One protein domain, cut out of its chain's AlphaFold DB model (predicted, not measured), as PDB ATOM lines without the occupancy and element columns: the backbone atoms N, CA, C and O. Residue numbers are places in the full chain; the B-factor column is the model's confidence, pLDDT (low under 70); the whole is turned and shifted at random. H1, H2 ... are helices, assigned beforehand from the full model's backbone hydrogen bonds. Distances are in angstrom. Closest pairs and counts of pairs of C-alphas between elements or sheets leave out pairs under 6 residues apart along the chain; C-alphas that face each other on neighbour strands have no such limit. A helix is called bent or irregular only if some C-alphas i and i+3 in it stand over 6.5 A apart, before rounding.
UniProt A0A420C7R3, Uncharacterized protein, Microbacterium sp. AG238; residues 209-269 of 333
ATOM      1  N   VAL A 209     203.049 318.712 326.634       89.25
ATOM      2  CA  VAL A 209     202.713 320.102 326.999       89.25
ATOM      3  C   VAL A 209     202.981 321.088 325.851       89.25
ATOM      4  O   VAL A 209     202.147 321.946 325.573       89.25
ATOM      5  N   SER A 210     204.109 320.957 325.148       92.06
ATOM      6  CA  SER A 210     204.440 321.789 323.982       92.06
ATOM      7  C   SER A 210     203.693 321.348 322.720       92.06
ATOM      8  O   SER A 210     203.360 322.190 321.894       92.06
ATOM      9  N   ALA A 211     203.365 320.059 322.583       95.62
ATOM     10  CA  ALA A 211     202.525 319.542 321.502       95.62
ATOM     11  C   ALA A 211     201.067 320.027 321.614       95.62
ATOM     12  O   ALA A 211     200.442 320.342 320.604       95.62
ATOM     13  N   ALA A 212     200.524 320.123 322.832       93.81
ATOM     14  CA  ALA A 212     199.246 320.784 323.088       93.81
ATOM     15  C   ALA A 212     199.343 322.294 322.827       93.81
ATOM     16  O   ALA A 212     198.539 322.838 322.076       93.81
ATOM     17  N   ALA A 213     200.384 322.949 323.356       91.50
ATOM     18  CA  ALA A 213     200.589 324.384 323.172       91.50
ATOM     19  C   ALA A 213     200.792 324.812 321.709       91.50
ATOM     20  O   ALA A 213     200.480 325.948 321.377       91.50
ATOM     21  N   LEU A 214     201.293 323.921 320.842       95.62
ATOM     22  CA  LEU A 214     201.418 324.138 319.397       95.62
ATOM     23  C   LEU A 214     200.056 324.073 318.686       95.62
ATOM     24  O   LEU A 214     199.788 324.875 317.792       95.62
ATOM     25  N   ARG A 215     199.204 323.112 319.066       95.81
ATOM     26  CA  ARG A 215     197.895 322.882 318.432       95.81
ATOM     27  C   ARG A 215     196.846 323.913 318.842       95.81
ATOM     28  O   ARG A 215     195.975 324.231 318.041       95.81
ATOM     29  N   GLU A 216     196.915 324.415 320.071       91.81
ATOM     30  CA  GLU A 216     195.839 325.186 320.698       91.81
ATOM     31  C   GLU A 216     196.371 326.488 321.315       91.81
ATOM     32  O   GLU A 216     197.358 326.482 322.051       91.81
ATOM     33  N   LEU A 217     195.680 327.605 321.077       88.88
ATOM     34  CA  LEU A 217     195.844 328.853 321.829       88.88
ATOM     35  C   LEU A 217     194.499 329.189 322.499       88.88
ATOM     36  O   LEU A 217     193.565 329.577 321.797       88.88
ATOM     37  N   PRO A 218     194.363 329.029 323.830       87.38
ATOM     38  CA  PRO A 218     193.117 329.339 324.525       87.38
ATOM     39  C   PRO A 218     192.737 330.823 324.411       87.38
ATOM     40  O   PRO A 218     193.602 331.702 324.406       87.38
ATOM     41  N   ALA A 219     191.437 331.113 324.360       82.75
ATOM     42  CA  ALA A 219     190.939 332.483 324.273       82.75
ATOM     43  C   ALA A 219     191.425 333.327 325.467       82.75
ATOM     44  O   ALA A 219     191.223 332.963 326.622       82.75
ATOM     45  N   GLY A 220     192.079 334.457 325.180       77.81
ATOM     46  CA  GLY A 220     192.650 335.345 326.200       77.81
ATOM     47  C   GLY A 220     193.991 334.897 326.798       77.81
ATOM     48  O   GLY A 220     194.521 335.612 327.645       77.81
ATOM     49  N   ALA A 221     194.566 333.769 326.368       78.69
ATOM     50  CA  ALA A 221     195.899 333.355 326.804       78.69
ATOM     51  C   ALA A 221     197.006 334.276 326.255       78.69
ATOM     52  O   ALA A 221     196.900 334.826 325.157       78.69
ATOM     53  N   ASP A 222     198.111 334.392 326.997       79.31
ATOM     54  CA  ASP A 222     199.310 335.074 326.512       79.31
ATOM     55  C   ASP A 222     199.976 334.249 325.399       79.31
ATOM     56  O   ASP A 222     200.682 333.264 325.637       79.31
ATOM     57  N   ALA A 223     199.754 334.681 324.158       83.50
ATOM     58  CA  ALA A 223     200.312 334.047 322.974       83.50
ATOM     59  C   ALA A 223     201.857 334.088 322.936       83.50
ATOM     60  O   ALA A 223     202.466 333.221 322.313       83.50
ATOM     61  N   SER A 224     202.509 335.048 323.607       78.75
ATOM     62  CA  SER A 224     203.978 335.113 323.688       78.75
ATOM     63  C   SER A 224     204.538 334.040 324.626       78.75
ATOM     64  O   SER A 224     205.474 333.323 324.263       78.75
ATOM     65  N   ALA A 225     203.889 333.828 325.776       78.31
ATOM     66  CA  ALA A 225     204.191 332.720 326.678       78.31
ATOM     67  C   ALA A 225     203.882 331.354 326.033       78.31
ATOM     68  O   ALA A 225     204.637 330.396 326.218       78.31
ATOM     69  N   GLN A 226     202.816 331.268 325.226       85.12
ATOM     70  CA  GLN A 226     202.488 330.065 324.454       85.12
ATOM     71  C   GLN A 226     203.569 329.752 323.407       85.12
ATOM     72  O   GLN A 226     204.083 328.633 323.384       85.12
ATOM     73  N   LEU A 227     203.991 330.743 322.614       89.75
ATOM     74  CA  LEU A 227     205.084 330.591 321.649       89.75
ATOM     75  C   LEU A 227     206.390 330.163 322.338       89.75
ATOM     76  O   LEU A 227     207.061 329.252 321.859       89.75
ATOM     77  N   CYS A 228     206.727 330.753 323.488       87.69
ATOM     78  CA  CYS A 228     207.894 330.356 324.281       87.69
ATOM     79  C   CYS A 228     207.835 328.869 324.686       87.69
ATOM     80  O   CYS A 228     208.777 328.114 324.432       87.69
ATOM     81  N   ARG A 229     206.694 328.409 325.218       88.31
ATOM     82  CA  ARG A 229     206.443 327.000 325.578       88.31
ATOM     83  C   ARG A 229     206.579 326.052 324.379       88.31
ATOM     84  O   ARG A 229     207.073 324.935 324.542       88.31
ATOM     85  N   VAL A 230     206.174 326.480 323.184       91.00
ATOM     86  CA  VAL A 230     206.350 325.712 321.940       91.00
ATOM     87  C   VAL A 230     207.826 325.651 321.539       91.00
ATOM     88  O   VAL A 230     208.349 324.556 321.341       91.00
ATOM     89  N   LEU A 231     208.516 326.793 321.480       92.88
ATOM     90  CA  LEU A 231     209.918 326.887 321.050       92.88
ATOM     91  C   LEU A 231     210.881 326.137 321.983       92.88
ATOM     92  O   LEU A 231     211.755 325.422 321.496       92.88
ATOM     93  N   VAL A 232     210.696 326.225 323.305       89.31
ATOM     94  CA  VAL A 232     211.487 325.453 324.285       89.31
ATOM     95  C   VAL A 232     211.284 323.947 324.087       89.31
ATOM     96  O   VAL A 232     212.251 323.184 324.084       89.31
ATOM     97  N   GLY A 233     210.041 323.510 323.851       90.19
ATOM     98  CA  GLY A 233     209.732 322.111 323.552       90.19
ATOM     99  C   GLY A 233     210.334 321.630 322.233       90.19
ATOM    100  O   GLY A 233     210.866 320.525 322.177       90.19
ATOM    101  N   ALA A 234     210.295 322.465 321.193       94.00
ATOM    102  CA  ALA A 234     210.866 322.184 319.877       94.00
ATOM    103  C   ALA A 234     212.398 322.063 319.941       94.00
ATOM    104  O   ALA A 234     212.957 321.072 319.468       94.00
ATOM    105  N   ALA A 235     213.071 323.002 320.613       90.94
ATOM    106  CA  ALA A 235     214.512 322.943 320.845       90.94
ATOM    107  C   ALA A 235     214.903 321.674 321.625       90.94
ATOM    108  O   ALA A 235     215.773 320.922 321.184       90.94
ATOM    109  N   ALA A 236     214.205 321.362 322.725       89.94
ATOM    110  CA  ALA A 236     214.425 320.130 323.487       89.94
ATOM    111  C   ALA A 236     214.162 318.859 322.651       89.94
ATOM    112  O   ALA A 236     214.878 317.859 322.782       89.94
ATOM    113  N   ALA A 237     213.178 318.891 321.751       94.56
ATOM    114  CA  ALA A 237     212.882 317.830 320.790       94.56
ATOM    115  C   ALA A 237     213.862 317.770 319.598       94.56
ATOM    116  O   ALA A 237     213.713 316.889 318.753       94.56
ATOM    117  N   ARG A 238     214.880 318.643 319.533       93.44
ATOM    118  CA  ARG A 238     215.858 318.741 318.429       93.44
ATOM    119  C   ARG A 238     215.199 319.047 317.076       93.44
ATOM    120  O   ARG A 238     215.537 318.462 316.054       93.44
ATOM    121  N   TRP A 239     214.213 319.941 317.091       93.50
ATOM    122  CA  TRP A 239     213.644 320.551 315.887       93.50
ATOM    123  C   TRP A 239     214.532 321.722 315.444       93.50
ATOM    124  O   TRP A 239     215.058 322.463 316.278       93.50
ATOM    125  N   HIS A 240     214.680 321.900 314.137       91.81
ATOM    126  CA  HIS A 240     215.400 323.011 313.516       91.81
ATOM    127  C   HIS A 240     214.465 324.208 313.265       91.81
ATOM    128  O   HIS A 240     213.240 324.089 313.359       91.81
ATOM    129  N   HIS A 241     215.018 325.362 312.870       88.75
ATOM    130  CA  HIS A 241     214.214 326.540 312.511       88.75
ATOM    131  C   HIS A 241     213.191 326.217 311.408       88.75
ATOM    132  O   HIS A 241     212.041 326.641 311.485       88.75
ATOM    133  N   ALA A 242     213.593 325.420 310.413       88.06
ATOM    134  CA  ALA A 242     212.736 325.004 309.304       88.06
ATOM    135  C   ALA A 242     211.528 324.148 309.743       88.06
ATOM    136  O   ALA A 242     210.441 324.329 309.196       88.06
ATOM    137  N   ASP A 243     211.680 323.274 310.748       91.81
ATOM    138  CA  ASP A 243     210.581 322.435 311.261       91.81
ATOM    139  C   ASP A 243     209.470 323.273 311.912       91.81
ATOM    140  O   ASP A 243     208.299 322.910 311.842       91.81
ATOM    141  N   VAL A 244     209.837 324.387 312.557       92.06
ATOM    142  CA  VAL A 244     208.882 325.325 313.169       92.06
ATOM    143  C   VAL A 244     208.318 326.285 312.121       92.06
ATOM    144  O   VAL A 244     207.113 326.520 312.101       92.06
ATOM    145  N   ALA A 245     209.161 326.806 311.222       89.50
ATOM    146  CA  ALA A 245     208.752 327.716 310.149       89.50
ATOM    147  C   ALA A 245     207.674 327.107 309.243       89.50
ATOM    148  O   ALA A 245     206.692 327.773 308.928       89.50
ATOM    149  N   ALA A 246     207.803 325.820 308.904       91.62
ATOM    150  CA  ALA A 246     206.841 325.087 308.080       91.62
ATOM    151  C   ALA A 246     205.437 324.924 308.705       91.62
ATOM    152  O   ALA A 246     204.557 324.375 308.051       91.62
ATOM    153  N   LEU A 247     205.226 325.369 309.951       93.75
ATOM    154  CA  LEU A 247     203.957 325.277 310.681       93.75
ATOM    155  C   LEU A 247     203.352 326.649 311.023       93.75
ATOM    156  O   LEU A 247     202.283 326.703 311.630       93.75
ATOM    157  N   VAL A 248     204.023 327.757 310.686       90.88
ATOM    158  CA  VAL A 248     203.631 329.111 311.129       90.88
ATOM    159  C   VAL A 248     202.292 329.564 310.553       90.88
ATOM    160  O   VAL A 248     201.569 330.289 311.235       90.88
ATOM    161  N   ASP A 249     201.916 329.104 309.362       86.88
ATOM    162  CA  ASP A 249     200.632 329.451 308.741       86.88
ATOM    163  C   ASP A 249     199.452 328.640 309.320       86.88
ATOM    164  O   ASP A 249     198.343 329.161 309.418       86.88
ATOM    165  N   ASP A 250     199.697 327.425 309.827       89.62
ATOM    166  CA  ASP A 250     198.645 326.497 310.276       89.62
ATOM    167  C   ASP A 250     198.473 326.428 311.808       89.62
ATOM    168  O   ASP A 250     197.358 326.303 312.317       89.62
ATOM    169  N   ALA A 251     199.557 326.504 312.587       92.44
ATOM    170  CA  ALA A 251     199.529 326.174 314.013       92.44
ATOM    171  C   ALA A 251     199.060 327.341 314.905       92.44
ATOM    172  O   ALA A 251     199.719 328.377 315.000       92.44
ATOM    173  N   ALA A 252     197.961 327.154 315.647       90.25
ATOM    174  CA  ALA A 252     197.414 328.176 316.549       90.25
ATOM    175  C   ALA A 252     198.391 328.598 317.668       90.25
ATOM    176  O   ALA A 252     198.417 329.763 318.058       90.25
ATOM    177  N   GLY A 253     199.250 327.692 318.141       87.62
ATOM    178  CA  GLY A 253     200.311 328.000 319.104       87.62
ATOM    179  C   GLY A 253     201.397 328.947 318.587       87.62
ATOM    180  O   GLY A 253     202.125 329.544 319.380       87.62
ATOM    181  N   LEU A 254     201.501 329.109 317.263       92.19
ATOM    182  CA  LEU A 254     202.423 330.032 316.599       92.19
ATOM    183  C   LEU A 254     201.750 331.363 316.227       92.19
ATOM    184  O   LEU A 254     202.383 332.207 315.599       92.19
ATOM    185  N   GLU A 255     200.515 331.617 316.665       88.44
ATOM    186  CA  GLU A 255     199.779 332.859 316.385       88.44
ATOM    187  C   GLU A 255     200.551 334.126 316.794       88.44
ATOM    188  O   GLU A 255     200.543 335.120 316.069       88.44
ATOM    189  N   HIS A 256     201.328 334.080 317.886       85.81
ATOM    190  CA  HIS A 256     202.192 335.203 318.262       85.81
ATOM    191  C   HIS A 256     203.292 335.502 317.236       85.81
ATOM    192  O   HIS A 256     203.858 336.584 317.281       85.81
ATOM    193  N   VAL A 257     203.638 334.609 316.307       85.00
ATOM    194  CA  VAL A 257     204.503 334.953 315.166       85.00
ATOM    195  C   VAL A 257     203.761 335.910 314.232       85.00
ATOM    196  O   VAL A 257     204.286 336.980 313.906       85.00
ATOM    197  N   ARG A 258     202.528 335.536 313.870       82.12
ATOM    198  CA  ARG A 258     201.682 336.178 312.856       82.12
ATOM    199  C   ARG A 258     201.122 337.531 313.287       82.12
ATOM    200  O   ARG A 258     201.028 338.428 312.451       82.12
ATOM    201  N   THR A 259     200.769 337.716 314.561       75.44
ATOM    202  CA  THR A 259     200.108 338.948 315.034       75.44
ATOM    203  C   THR A 259     200.854 339.697 316.139       75.44
ATOM    204  O   THR A 259     201.654 339.163 316.914       75.44
ATOM    205  N   ARG A 260     200.610 341.008 316.214       63.38
ATOM    206  CA  ARG A 260     201.012 341.885 317.318       63.38
ATOM    207  C   ARG A 260     199.786 342.171 318.184       63.38
ATOM    208  O   ARG A 260     198.716 342.488 317.670       63.38
ATOM    209  N   ALA A 261     199.965 342.106 319.501       57.31
ATOM    210  CA  ALA A 261     198.920 342.444 320.457       57.31
ATOM    211  C   ALA A 261     198.578 343.945 320.390       57.31
ATOM    212  O   ALA A 261     199.263 344.797 320.957       57.31
ATOM    213  N   THR A 262     197.491 344.252 319.696       51.53
ATOM    214  CA  THR A 262     196.712 345.484 319.830       51.53
ATOM    215  C   THR A 262     195.412 345.156 320.566       51.53
ATOM    216  O   THR A 262     194.932 344.026 320.509       51.53
ATOM    217  N   ARG A 263     194.837 346.125 321.287       45.50
ATOM    218  CA  ARG A 263     193.461 346.037 321.806       45.50
ATOM    219  C   ARG A 263     192.583 347.021 321.018       45.50
ATOM    220  O   ARG A 263     193.080 348.094 320.677       45.50
ATOM    221  N   PRO A 264     191.321 346.673 320.699       47.78
ATOM    222  CA  PRO A 264     190.582 345.500 321.182       47.78
ATOM    223  C   PRO A 264     190.928 344.164 320.495       47.78
ATOM    224  O   PRO A 264     190.660 343.125 321.084       47.78
ATOM    225  N   ALA A 265     191.545 344.172 319.308       54.44
ATOM    226  CA  ALA A 265     191.880 342.962 318.546       54.44
ATOM    227  C   ALA A 265     193.337 342.967 318.057       54.44
ATOM    228  O   ALA A 265     193.889 344.033 317.768       54.44
ATOM    229  N   ALA A 266     193.946 341.782 317.948       58.09
ATOM    230  CA  ALA A 266     195.314 341.609 317.466       58.09
ATOM    231  C   ALA A 266     195.431 341.949 315.970       58.09
ATOM    232  O   ALA A 266     194.578 341.570 315.169       58.09
ATOM    233  N   ALA A 267     196.492 342.663 315.595       62.81
ATOM    234  CA  ALA A 267     196.747 343.069 314.215       62.81
ATOM    235  C   ALA A 267     197.789 342.147 313.560       62.81
ATOM    236  O   ALA A 267     198.763 341.782 314.230       62.81
ATOM    237  N   PRO A 268     197.661 341.809 312.261       63.12
ATOM    238  CA  PRO A 268     198.717 341.128 311.518       63.12
ATOM    239  C   PRO A 268     200.045 341.881 311.610       63.12
ATOM    240  O   PRO A 268     200.083 343.114 311.538       63.12
ATOM    241  N   ARG A 269     201.151 341.148 311.727       59.94
ATOM    242  CA  ARG A 269     202.481 341.714 311.500       59.94
ATOM    243  C   ARG A 269     202.683 341.869 310.006       59.94
ATOM    244  O   ARG A 269     203.059 340.928 309.317       59.94
TER     245      ARG A 269
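This is residues 209 to 269 of the 333 residues of an uncharacterized protein of Microbacterium sp. AG238 (UniProt A0A420C7R3). One longer helix, H2, runs along the long axis of the model, and two short helices, H1 and H4, are packed across it and on each other, making a small three-helix core. A fourth short helix, H3, lies near H2 without clearly touching it, where the chain folds back after H2, and residues 259 to 269 form a loop with a short pairing beyond H4, reaching the opposite end of the long axis from Arg 238. The printed part has 61 residues with four named helices, in the order H1, H2, H3, H4, and no named strand; its class is all helix. It is compact, with a radius of gyration of the C-alphas of 11.4 A, yet elongated in outline, spanning 37 by 21 by 15 A.

H1, residues 209 to 215, touches H2, residues 223 to 236, at a steep tilt of 62 degrees, opposite ways; their closest C-alphas, those of Ser 210 and Val 230, are 4.8 A apart. H1 also touches H4, residues 252 to 258, where the closest C-alphas, those of Leu 214 and Gly 253, are 4.0 A apart; the two run the same way at a tilt of 69 degrees, only just steep. H2 touches H4, with the C-alphas of Ala 223 and His 256 closest at 5.2 A; at 72 degrees they are only just about perpendicular. The helix packing is mostly crossed, with no touching pair at a shallow tilt. H3, residues 241 to 245, is close to H2 but not clearly touching, its closest C-alphas being those of Ala 234 and Val 244, 7.7 A apart. H3 is apart from H1 and from H4. In H1, H2 and H3 every O i to N i+4 pair is within hydrogen-bond range; in H4 it is 0 of 3, beside 3 of 4 O i to N i+3 pairs.

H1 measures 10.2 A from first to last C-alpha and begins at C-alpha 209, (202.713, 320.102, 326.999). H2 measures 19.8 A and ends at C-alpha 236, (214.425, 320.130, 323.487). H3 measures 6.1 A. H4 measures 9.8 A and ends at C-alpha 258, (201.682, 336.178, 312.856); it is irregular, with C-alphas 253 and 256 7.5 A apart. Residues 259 to 260 pair with residues 267 to 268, antiparallel.

The two C-alphas farthest apart, those of Arg 238 and Pro 264, are 36.9 A apart. The printed part has no cut. The link from H2 to H3 is tight, those from H1 to H2 and from H3 to H4 are short, and no link is long. The mean pLDDT of the printed part is 83.4; residues 260 to 269 are under 70.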